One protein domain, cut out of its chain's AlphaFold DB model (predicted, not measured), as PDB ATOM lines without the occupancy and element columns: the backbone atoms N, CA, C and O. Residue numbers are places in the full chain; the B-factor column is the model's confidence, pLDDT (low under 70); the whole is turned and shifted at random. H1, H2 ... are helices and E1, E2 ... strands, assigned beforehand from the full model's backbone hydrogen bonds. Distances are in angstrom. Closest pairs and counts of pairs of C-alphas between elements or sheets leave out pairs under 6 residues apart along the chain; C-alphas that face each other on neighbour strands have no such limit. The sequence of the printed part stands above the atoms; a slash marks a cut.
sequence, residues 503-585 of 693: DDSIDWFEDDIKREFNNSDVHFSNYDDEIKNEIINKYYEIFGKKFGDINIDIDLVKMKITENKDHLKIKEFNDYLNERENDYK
ATOM      1  N   ASP A 503     164.832 156.407 160.421       59.72
ATOM      2  CA  ASP A 503     164.724 157.572 161.286       59.72
ATOM      3  C   ASP A 503     166.120 158.191 161.413       59.72
ATOM      4  O   ASP A 503     167.018 157.627 162.044       59.72
ATOM      5  N   ASP A 504     166.291 159.373 160.813       59.94
ATOM      6  CA  ASP A 504     167.551 160.128 160.761       59.94
ATOM      7  C   ASP A 504     168.105 160.536 162.151       59.94
ATOM      8  O   ASP A 504     169.142 161.197 162.222       59.94
ATOM      9  N   SER A 505     167.453 160.162 163.259       63.97
ATOM     10  CA  SER A 505     167.976 160.283 164.624       63.97
ATOM     11  C   SER A 505     168.254 158.927 165.291       63.97
ATOM     12  O   SER A 505     169.313 158.763 165.900       63.97
ATOM     13  N   ILE A 506     167.364 157.939 165.144       67.38
ATOM     14  CA  ILE A 506     167.484 156.635 165.826       67.38
ATOM     15  C   ILE A 506     168.474 155.712 165.107       67.38
ATOM     16  O   ILE A 506     169.275 155.054 165.770       67.38
ATOM     17  N   ASP A 507     168.480 155.681 163.770       66.56
ATOM     18  CA  ASP A 507     169.401 154.818 163.017       66.56
ATOM     19  C   ASP A 507     170.868 155.226 163.225       66.56
ATOM     20  O   ASP A 507     171.730 154.361 163.349       66.56
ATOM     21  N   TRP A 508     171.155 156.527 163.369       68.56
ATOM     22  CA  TRP A 508     172.493 157.017 163.732       68.56
ATOM     23  C   TRP A 508     172.918 156.607 165.142       68.56
ATOM     24  O   TRP A 508     174.095 156.342 165.369       68.56
ATOM     25  N   PHE A 509     171.977 156.566 166.086       68.81
ATOM     26  CA  PHE A 509     172.246 156.167 167.464       68.81
ATOM     27  C   PHE A 509     172.524 154.662 167.573       68.81
ATOM     28  O   PHE A 509     173.462 154.241 168.248       68.81
ATOM     29  N   GLU A 510     171.759 153.858 166.830       70.06
ATOM     30  CA  GLU A 510     171.988 152.422 166.674       70.06
ATOM     31  C   GLU A 510     173.335 152.133 165.967       70.06
ATOM     32  O   GLU A 510     174.049 151.210 166.365       70.06
ATOM     33  N   ASP A 511     173.727 152.950 164.983       69.31
ATOM     34  CA  ASP A 511     175.024 152.868 164.293       69.31
ATOM     35  C   ASP A 511     176.222 153.260 165.184       69.31
ATOM     36  O   ASP A 511     177.260 152.595 165.131       69.31
ATOM     37  N   ASP A 512     176.101 154.313 166.005       70.25
ATOM     38  CA  ASP A 512     177.120 154.702 166.993       70.25
ATOM     39  C   ASP A 512     177.334 153.547 167.996       70.25
ATOM     40  O   ASP A 512     178.459 153.072 168.169       70.25
ATOM     41  N   ILE A 513     176.257 153.027 168.602       72.81
ATOM     42  CA  ILE A 513     176.315 151.947 169.608       72.81
ATOM     43  C   ILE A 513     176.945 150.664 169.045       72.81
ATOM     44  O   ILE A 513     177.804 150.054 169.694       72.81
ATOM     45  N   LYS A 514     176.591 150.279 167.813       73.06
ATOM     46  CA  LYS A 514     177.124 149.065 167.177       73.06
ATOM     47  C   LYS A 514     178.578 149.205 166.714       73.06
ATOM     48  O   LYS A 514     179.293 148.205 166.735       73.06
ATOM     49  N   ARG A 515     179.034 150.396 166.293       70.38
ATOM     50  CA  ARG A 515     180.382 150.585 165.704       70.38
ATOM     51  C   ARG A 515     181.438 151.153 166.649       70.38
ATOM     52  O   ARG A 515     182.609 150.829 166.484       70.38
ATOM     53  N   GLU A 516     181.049 151.996 167.597       66.94
ATOM     54  CA  GLU A 516     181.981 152.750 168.448       66.94
ATOM     55  C   GLU A 516     181.971 152.247 169.896       66.94
ATOM     56  O   GLU A 516     183.018 152.133 170.533       66.94
ATOM     57  N   PHE A 517     180.798 151.845 170.394       67.69
ATOM     58  CA  PHE A 517     180.648 151.243 171.721       67.69
ATOM     59  C   PHE A 517     180.809 149.708 171.704       67.69
ATOM     60  O   PHE A 517     180.810 149.089 172.767       67.69
ATOM     61  N   ASN A 518     180.994 149.100 170.521       65.62
ATOM     62  CA  ASN A 518     181.136 147.651 170.283       65.62
ATOM     63  C   ASN A 518     179.987 146.784 170.840       65.62
ATOM     64  O   ASN A 518     180.176 145.591 171.078       65.62
ATOM     65  N   ASN A 519     178.798 147.356 171.042       67.38
ATOM     66  CA  ASN A 519     177.674 146.667 171.673       67.38
ATOM     67  C   ASN A 519     176.702 146.148 170.592       67.38
ATOM     68  O   ASN A 519     175.671 146.752 170.301       67.38
ATOM     69  N   SER A 520     177.081 145.042 169.935       61.81
ATOM     70  CA  SER A 520     176.377 144.462 168.773       61.81
ATOM     71  C   SER A 520     174.953 143.992 169.062       61.81
ATOM     72  O   SER A 520     174.106 143.992 168.166       61.81
ATOM     73  N   ASP A 521     174.708 143.581 170.302       61.88
ATOM     74  CA  ASP A 521     173.525 142.813 170.692       61.88
ATOM     75  C   ASP A 521     172.341 143.738 171.049       61.88
ATOM     76  O   ASP A 521     171.176 143.325 171.028       61.88
ATOM     77  N   VAL A 522     172.633 145.026 171.275       63.47
ATOM     78  CA  VAL A 522     171.665 146.092 171.550       63.47
ATOM     79  C   VAL A 522     170.941 146.484 170.254       63.47
ATOM     80  O   VAL A 522     171.382 147.347 169.493       63.47
ATOM     81  N   HIS A 523     169.795 145.852 169.990       63.88
ATOM     82  CA  HIS A 523     168.934 146.189 168.851       63.88
ATOM     83  C   HIS A 523     167.761 147.077 169.286       63.88
ATOM     84  O   HIS A 523     166.900 146.640 170.054       63.88
ATOM     85  N   PHE A 524     167.665 148.310 168.772       65.19
ATOM     86  CA  PHE A 524     166.728 149.303 169.331       65.19
ATOM     87  C   PHE A 524     165.251 148.937 169.149       65.19
ATOM     88  O   PHE A 524     164.429 149.222 170.019       65.19
ATOM     89  N   SER A 525     164.924 148.202 168.084       64.25
ATOM     90  CA  SER A 525     163.608 147.593 167.836       64.25
ATOM     91  C   SER A 525     163.062 146.730 168.985       64.25
ATOM     92  O   SER A 525     161.857 146.503 169.035       64.25
ATOM     93  N   ASN A 526     163.913 146.235 169.893       67.69
ATOM     94  CA  ASN A 526     163.485 145.383 171.006       67.69
ATOM     95  C   ASN A 526     162.875 146.166 172.181       67.69
ATOM     96  O   ASN A 526     162.150 145.564 172.975       67.69
ATOM     97  N   TYR A 527     163.172 147.463 172.313       71.31
ATOM     98  CA  TYR A 527     162.817 148.291 173.471       71.31
ATOM     99  C   TYR A 527     161.482 149.029 173.295       71.31
ATOM    100  O   TYR A 527     161.194 149.540 172.213       71.31
ATOM    101  N   ASP A 528     160.706 149.158 174.374       75.69
ATOM    102  CA  ASP A 528     159.565 150.085 174.447       75.69
ATOM    103  C   ASP A 528     160.059 151.543 174.245       75.69
ATOM    104  O   ASP A 528     161.167 151.892 174.661       75.69
ATOM    105  N   ASP A 529     159.269 152.415 173.601       74.38
ATOM    106  CA  ASP A 529     159.714 153.773 173.210       74.38
ATOM    107  C   ASP A 529     160.119 154.658 174.401       74.38
ATOM    108  O   ASP A 529     160.999 155.508 174.277       74.38
ATOM    109  N   GLU A 530     159.529 154.435 175.574       77.56
ATOM    110  CA  GLU A 530     159.909 155.093 176.831       77.56
ATOM    111  C   GLU A 530     161.388 154.829 177.172       77.56
ATOM    112  O   GLU A 530     162.137 155.757 177.475       77.56
ATOM    113  N   ILE A 531     161.834 153.578 177.013       78.44
ATOM    114  CA  ILE A 531     163.201 153.134 177.316       78.44
ATOM    115  C   ILE A 531     164.171 153.556 176.206       78.44
ATOM    116  O   ILE A 531     165.296 153.951 176.507       78.44
ATOM    117  N   LYS A 532     163.734 153.575 174.933       78.44
ATOM    118  CA  LYS A 532     164.527 154.190 173.848       78.44
ATOM    119  C   LYS A 532     164.889 155.636 174.204       78.44
ATOM    120  O   LYS A 532     166.058 156.008 174.144       78.44
ATOM    121  N   ASN A 533     163.896 156.430 174.610       79.94
ATOM    122  CA  ASN A 533     164.089 157.829 174.987       79.94
ATOM    123  C   ASN A 533     164.959 157.980 176.246       79.94
ATOM    124  O   ASN A 533     165.810 158.864 176.282       79.94
ATOM    125  N   GLU A 534     164.808 157.114 177.254       82.12
ATOM    126  CA  GLU A 534     165.671 157.113 178.445       82.12
ATOM    127  C   GLU A 534     167.152 156.880 178.086       82.12
ATOM    128  O   GLU A 534     168.029 157.620 178.533       82.12
ATOM    129  N   ILE A 535     167.436 155.895 177.228       81.50
ATOM    130  CA  ILE A 535     168.799 155.567 176.788       81.50
ATOM    131  C   ILE A 535     169.393 156.692 175.919       81.50
ATOM    132  O   ILE A 535     170.552 157.068 176.113       81.50
ATOM    133  N   ILE A 536     168.600 157.280 175.012       79.62
ATOM    134  CA  ILE A 536     168.997 158.444 174.197       79.62
ATOM    135  C   ILE A 536     169.326 159.651 175.091       79.62
ATOM    136  O   ILE A 536     170.363 160.291 174.912       79.62
ATOM    137  N   ASN A 537     168.489 159.940 176.092       81.81
ATOM    138  CA  ASN A 537     168.744 161.010 177.055       81.81
ATOM    139  C   ASN A 537     170.047 160.764 177.830       81.81
ATOM    140  O   ASN A 537     170.852 161.684 177.960       81.81
ATOM    141  N   LYS A 538     170.312 159.525 178.275       81.69
ATOM    142  CA  LYS A 538     171.545 159.194 179.006       81.69
ATOM    143  C   LYS A 538     172.814 159.386 178.165       81.69
ATOM    144  O   LYS A 538     173.812 159.888 178.679       81.69
ATOM    145  N   TYR A 539     172.776 159.062 176.872       80.56
ATOM    146  CA  TYR A 539     173.871 159.382 175.948       80.56
ATOM    147  C   TYR A 539     174.096 160.899 175.851       80.56
ATOM    148  O   TYR A 539     175.231 161.359 175.977       80.56
ATOM    149  N   TYR A 540     173.031 161.695 175.704       80.06
ATOM    150  CA  TYR A 540     173.164 163.155 175.657       80.06
ATOM    151  C   TYR A 540     173.626 163.770 176.991       80.06
ATOM    152  O   TYR A 540     174.344 164.766 176.957       80.06
ATOM    153  N   GLU A 541     173.306 163.178 178.147       82.38
ATOM    154  CA  GLU A 541     173.879 163.580 179.443       82.38
ATOM    155  C   GLU A 541     175.398 163.348 179.511       82.38
ATOM    156  O   GLU A 541     176.134 164.221 179.971       82.38
ATOM    157  N   ILE A 542     175.872 162.181 179.059       77.81
ATOM    158  CA  ILE A 542     177.281 161.769 179.186       77.81
ATOM    159  C   ILE A 542     178.173 162.458 178.137       77.81
ATOM    160  O   ILE A 542     179.288 162.891 178.448       77.81
ATOM    161  N   PHE A 543     177.698 162.579 176.893       73.38
ATOM    162  CA  PHE A 543     178.492 163.092 175.772       73.38
ATOM    163  C   PHE A 543     178.188 164.554 175.409       73.38
ATOM    164  O   PHE A 543     179.044 165.217 174.824       73.38
ATOM    165  N   GLY A 544     177.010 165.093 175.753       68.69
ATOM    166  CA  GLY A 544     176.608 166.493 175.516       68.69
ATOM    167  C   GLY A 544     176.387 166.894 174.047       68.69
ATOM    168  O   GLY A 544     175.716 167.886 173.764       68.69
ATOM    169  N   LYS A 545     176.941 166.122 173.113       66.19
ATOM    170  CA  LYS A 545     176.818 166.203 171.653       66.19
ATOM    171  C   LYS A 545     176.831 164.785 171.075       66.19
ATOM    172  O   LYS A 545     176.935 163.811 171.819       66.19
ATOM    173  N   LYS A 546     176.771 164.671 169.748       63.75
ATOM    174  CA  LYS A 546     177.040 163.411 169.055       63.75
ATOM    175  C   LYS A 546     178.479 162.966 169.332       63.75
ATOM    176  O   LYS A 546     179.398 163.773 169.218       63.75
ATOM    177  N   PHE A 547     178.686 161.684 169.616       60.69
ATOM    178  CA  PHE A 547     180.012 161.116 169.877       60.69
ATOM    179  C   PHE A 547     180.997 161.362 168.717       60.69
ATOM    180  O   PHE A 547     182.169 161.651 168.939       60.69
ATOM    181  N   GLY A 548     180.503 161.322 167.474       58.12
ATOM    182  CA  GLY A 548     181.276 161.629 166.266       58.12
ATOM    183  C   GLY A 548     181.787 163.076 166.136       58.12
ATOM    184  O   GLY A 548     182.609 163.326 165.257       58.12
ATOM    185  N   ASP A 549     181.372 164.014 166.996       58.50
ATOM    186  CA  ASP A 549     181.913 165.385 167.058       58.50
ATOM    187  C   ASP A 549     183.256 165.414 167.833       58.50
ATOM    188  O   ASP A 549     183.449 166.200 168.764       58.50
ATOM    189  N   ILE A 550     184.173 164.504 167.481       58.22
ATOM    190  CA  ILE A 550     185.393 164.182 168.237       58.22
ATOM    191  C   ILE A 550     186.329 165.396 168.352       58.22
ATOM    192  O   ILE A 550     186.681 166.033 167.357       58.22
ATOM    193  N   ASN A 551     186.830 165.654 169.565       56.81
ATOM    194  CA  ASN A 551     187.972 166.543 169.774       56.81
ATOM    195  C   ASN A 551     189.243 165.873 169.226       56.81
ATOM    196  O   ASN A 551     189.754 164.905 169.793       56.81
ATOM    197  N   ILE A 552     189.729 166.377 168.093       63.22
ATOM    198  CA  ILE A 552     190.933 165.881 167.426       63.22
ATOM    199  C   ILE A 552     192.162 166.562 168.040       63.22
ATOM    200  O   ILE A 552     192.450 167.718 167.728       63.22
ATOM    201  N   ASP A 553     192.918 165.837 168.865       57.09
ATOM    202  CA  ASP A 553     194.202 166.322 169.372       57.09
ATOM    203  C   ASP A 553     195.296 166.113 168.316       57.09
ATOM    204  O   ASP A 553     195.577 164.991 167.882       57.09
ATOM    205  N   ILE A 554     195.919 167.214 167.886       65.44
ATOM    206  CA  ILE A 554     197.004 167.216 166.897       65.44
ATOM    207  C   ILE A 554     198.332 167.440 167.625       65.44
ATOM    208  O   ILE A 554     198.738 168.573 167.893       65.44
ATOM    209  N   ASP A 555     199.044 166.353 167.914       66.06
ATOM    210  CA  ASP A 555     200.401 166.401 168.450       66.06
ATOM    211  C   ASP A 555     201.386 166.787 167.336       66.06
ATOM    212  O   ASP A 555     201.963 165.944 166.640       66.06
ATOM    213  N   LEU A 556     201.577 168.100 167.186       72.69
ATOM    214  CA  LEU A 556     202.514 168.720 166.247       72.69
ATOM    215  C   LEU A 556     203.979 168.306 166.479       72.69
ATOM    216  O   LEU A 556     204.780 168.396 165.553       72.69
ATOM    217  N   VAL A 557     204.341 167.844 167.684       73.81
ATOM    218  CA  VAL A 557     205.721 167.463 168.037       73.81
ATOM    219  C   VAL A 557     206.004 166.008 167.658       73.81
ATOM    220  O   VAL A 557     207.096 165.694 167.191       73.81
ATOM    221  N   LYS A 558     205.023 165.114 167.824       73.31
ATOM    222  CA  LYS A 558     205.123 163.698 167.422       73.31
ATOM    223  C   LYS A 558     204.584 163.427 166.011       73.31
ATOM    224  O   LYS A 558     204.640 162.281 165.571       73.31
ATOM    225  N   MET A 559     204.051 164.449 165.334       71.38
ATOM    226  CA  MET A 559     203.294 164.363 164.074       71.38
ATOM    227  C   MET A 559     202.187 163.297 164.122       71.38
ATOM    228  O   MET A 559     202.035 162.491 163.202       71.38
ATOM    229  N   LYS A 560     201.423 163.271 165.220       66.56
ATOM    230  CA  LYS A 560     200.324 162.319 165.423       66.56
ATOM    231  C   LYS A 560     199.006 163.041 165.619       66.56
ATOM    232  O   LYS A 560     198.913 163.981 166.397       66.56
ATOM    233  N   ILE A 561     197.989 162.540 164.934       62.53
ATOM    234  CA  ILE A 561     196.596 162.877 165.190       62.53
ATOM    235  C   ILE A 561     196.056 161.790 166.118       62.53
ATOM    236  O   ILE A 561     196.180 160.604 165.808       62.53
ATOM    237  N   THR A 562     195.495 162.186 167.255       61.12
ATOM    238  CA  THR A 562     194.834 161.286 168.203       61.12
ATOM    239  C   THR A 562     193.396 161.737 168.400       61.12
ATOM    240  O   THR A 562     193.139 162.809 168.944       61.12
ATOM    241  N   GLU A 563     192.454 160.904 167.961       61.50
ATOM    242  CA  GLU A 563     191.048 161.013 168.347       61.50
ATOM    243  C   GLU A 563     190.960 160.814 169.863       61.50
ATOM    244  O   GLU A 563     191.257 159.722 170.358       61.50
ATOM    245  N   ASN A 564     190.601 161.860 170.611       61.56
ATOM    246  CA  ASN A 564     190.543 161.778 172.068       61.56
ATOM    247  C   ASN A 564     189.218 161.135 172.505       61.56
ATOM    248  O   ASN A 564     188.260 161.797 172.907       61.56
ATOM    249  N   LYS A 565     189.150 159.814 172.320       65.12
ATOM    250  CA  LYS A 565     188.010 158.977 172.691       65.12
ATOM    251  C   LYS A 565     187.969 158.849 174.212       65.12
ATOM    252  O   LYS A 565     188.832 158.203 174.805       65.12
ATOM    253  N   ASP A 566     186.947 159.437 174.837       69.12
ATOM    254  CA  ASP A 566     186.706 159.386 176.286       69.12
ATOM    255  C   ASP A 566     186.334 157.955 176.736       69.12
ATOM    256  O   ASP A 566     185.194 157.664 177.097       69.12
ATOM    257  N   HIS A 567     187.297 157.029 176.734       68.50
ATOM    258  CA  HIS A 567     187.078 155.608 177.031       68.50
ATOM    259  C   HIS A 567     186.429 155.358 178.403       68.50
ATOM    260  O   HIS A 567     185.747 154.350 178.581       68.50
ATOM    261  N   LEU A 568     186.587 156.286 179.356       72.75
ATOM    262  CA  LEU A 568     185.882 156.261 180.640       72.75
ATOM    263  C   LEU A 568     184.368 156.465 180.470       72.75
ATOM    264  O   LEU A 568     183.602 155.679 181.017       72.75
ATOM    265  N   LYS A 569     183.941 157.442 179.660       77.31
ATOM    266  CA  LYS A 569     182.524 157.698 179.345       77.31
ATOM    267  C   LYS A 569     181.921 156.615 178.454       77.31
ATOM    268  O   LYS A 569     180.775 156.229 178.652       77.31
ATOM    269  N   ILE A 570     182.694 156.101 177.488       75.19
ATOM    270  CA  ILE A 570     182.297 154.941 176.668       75.19
ATOM    271  C   ILE A 570     181.985 153.758 177.585       75.19
ATOM    272  O   ILE A 570     180.955 153.107 177.424       75.19
ATOM    273  N   LYS A 571     182.851 153.507 178.579       78.69
ATOM    274  CA  LYS A 571     182.631 152.451 179.563       78.69
ATOM    275  C   LYS A 571     181.434 152.745 180.469       78.69
ATOM    276  O   LYS A 571     180.600 151.869 180.619       78.69
ATOM    277  N   GLU A 572     181.320 153.950 181.025       82.88
ATOM    278  CA  GLU A 572     180.191 154.364 181.876       82.88
ATOM    279  C   GLU A 572     178.837 154.165 181.174       82.88
ATOM    280  O   GLU A 572     177.919 153.579 181.746       82.88
ATOM    281  N   PHE A 573     178.733 154.570 179.905       82.56
ATOM    282  CA  PHE A 573     177.526 154.373 179.107       82.56
ATOM    283  C   PHE A 573     177.275 152.896 178.759       82.56
ATOM    284  O   PHE A 573     176.129 152.460 178.801       82.56
ATOM    285  N   ASN A 574     178.313 152.101 178.477       80.56
ATOM    286  CA  ASN A 574     178.163 150.658 178.246       80.56
ATOM    287  C   ASN A 574     177.779 149.883 179.516       80.56
ATOM    288  O   ASN A 574     176.923 149.004 179.449       80.56
ATOM    289  N   ASP A 575     178.375 150.207 180.665       82.94
ATOM    290  CA  ASP A 575     178.025 149.611 181.957       82.94
ATOM    291  C   ASP A 575     176.535 149.915 182.273       82.94
ATOM    292  O   ASP A 575     175.786 148.998 182.614       82.94
ATOM    293  N   TYR A 576     176.065 151.148 182.011       84.62
ATOM    294  CA  TYR A 576     174.645 151.541 182.095       84.62
ATOM    295  C   TYR A 576     173.727 150.827 181.082       84.62
ATOM    296  O   TYR A 576     172.650 150.362 181.456       84.62
ATOM    297  N   LEU A 577     174.126 150.713 179.807       81.75
ATOM    298  CA  LEU A 577     173.362 149.984 178.782       81.75
ATOM    299  C   LEU A 577     173.145 148.524 179.195       81.75
ATOM    300  O   LEU A 577     172.032 148.011 179.098       81.75
ATOM    301  N   ASN A 578     174.197 147.874 179.692       81.50
ATOM    302  CA  ASN A 578     174.156 146.481 180.124       81.50
ATOM    303  C   ASN A 578     173.256 146.295 181.361       81.50
ATOM    304  O   ASN A 578     172.529 145.305 181.449       81.50
ATOM    305  N   GLU A 579     173.263 147.242 182.304       84.06
ATOM    306  CA  GLU A 579     172.336 147.252 183.443       84.06
ATOM    307  C   GLU A 579     170.880 147.422 182.971       84.06
ATOM    308  O   GLU A 579     170.027 146.584 183.282       84.06
ATOM    309  N   ARG A 580     170.599 148.424 182.122       81.88
ATOM    310  CA  ARG A 580     169.243 148.686 181.615       81.88
ATOM    311  C   ARG A 580     168.695 147.605 180.684       81.88
ATOM    312  O   ARG A 580     167.489 147.354 180.704       81.88
ATOM    313  N   GLU A 581     169.537 146.917 179.920       80.88
ATOM    314  CA  GLU A 581     169.096 145.765 179.131       80.88
ATOM    315  C   GLU A 581     168.647 144.602 180.034       80.88
ATOM    316  O   GLU A 581     167.644 143.941 179.749       80.88
ATOM    317  N   ASN A 582     169.343 144.369 181.151       80.81
ATOM    318  CA  ASN A 582     168.966 143.341 182.122       80.81
ATOM    319  C   ASN A 582     167.687 143.717 182.889       80.81
ATOM    320  O   ASN A 582     166.785 142.883 182.995       80.81
ATOM    321  N   ASP A 583     167.543 144.973 183.326       82.44
ATOM    322  CA  ASP A 583     166.282 145.501 183.873       82.44
ATOM    323  C   ASP A 583     165.107 145.279 182.915       82.44
ATOM    324  O   ASP A 583     164.043 144.799 183.314       82.44
ATOM    325  N   TYR A 584     165.293 145.602 181.634       79.81
ATOM    326  CA  TYR A 584     164.239 145.470 180.635       79.81
ATOM    327  C   TYR A 584     163.884 144.005 180.344       79.81
ATOM    328  O   TYR A 584     162.700 143.679 180.227       79.81
ATOM    329  N   LYS A 585     164.869 143.095 180.302       80.31
ATOM    330  CA  LYS A 585     164.628 141.640 180.231       80.31
ATOM    331  C   LYS A 585     163.786 141.169 181.421       80.31
ATOM    332  O   LYS A 585     162.728 140.578 181.202       80.31
TER     333      LYS A 585
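AT A GLANCE: This is residues 503 to 585 of the 693 residues of the protein "zf-C2HC5 domain-containing protein" of Plasmodium gonderi (UniProt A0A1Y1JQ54). A thin two-strand hairpin, E1 and E2, forms an arm at one end of a small helical body, and its tip, residues 555 to 560, sticks out. In the body H2 and H3 lie side by side, running opposite ways, while H1 is set at a steep angle near H2, away from H3. The printed part has 83 residues, with three named helices and two named strands in the order H1, H2, E1, E2, H3; the sheet, E1 - E2, is antiparallel and the class is mostly helix. The whole is only just loose, close to compact, with a radius of gyration of the C-alphas of 14.6 A, and elongated, spanning 50 by 26 by 22 A.

IN THESE COORDINATES: E1 is residues 552 to 555, 9.5 A long, and E2 is residues 560 to 563, 9.8 A long. H3, residues 567 to 585, measures 26.6 A and ends with C-alpha 585 at (164.628, 141.640, 180.231). H2, residues 529 to 543, measures 21.1 A. H1, residues 506 to 515, measures 14.2 A and begins with C-alpha 506 at (167.484, 156.635, 165.826).

HOW THE PARTS SIT: E1 and E2 form a hairpin, antiparallel at 157 degrees, with N 555 and O 560 2.8 A apart, within hydrogen-bond range. E1 and H3 are apart. H3 touches H2 with residues 569 to 577 alone, at a shallow tilt of 15 degrees; the closest C-alphas, of Ile 542 and Lys 569, are 6.6 A apart. H1 and H2 are close but not clearly touching, at a steep tilt of 59 degrees; their closest C-alphas, of Phe 509 and Ile 536, are 7.8 A apart. In H1, H2 and H3 every O i to N i+4 pair is within hydrogen-bond range.

THE WHOLE: The two C-alphas farthest apart, of Val 557 and Lys 585, are 50.0 A apart. The printed part has no cut. The link from H1 to H2 is long. In this predicted model 39 residues have pLDDT under 70, among them 516 to 526 and 544 to 555.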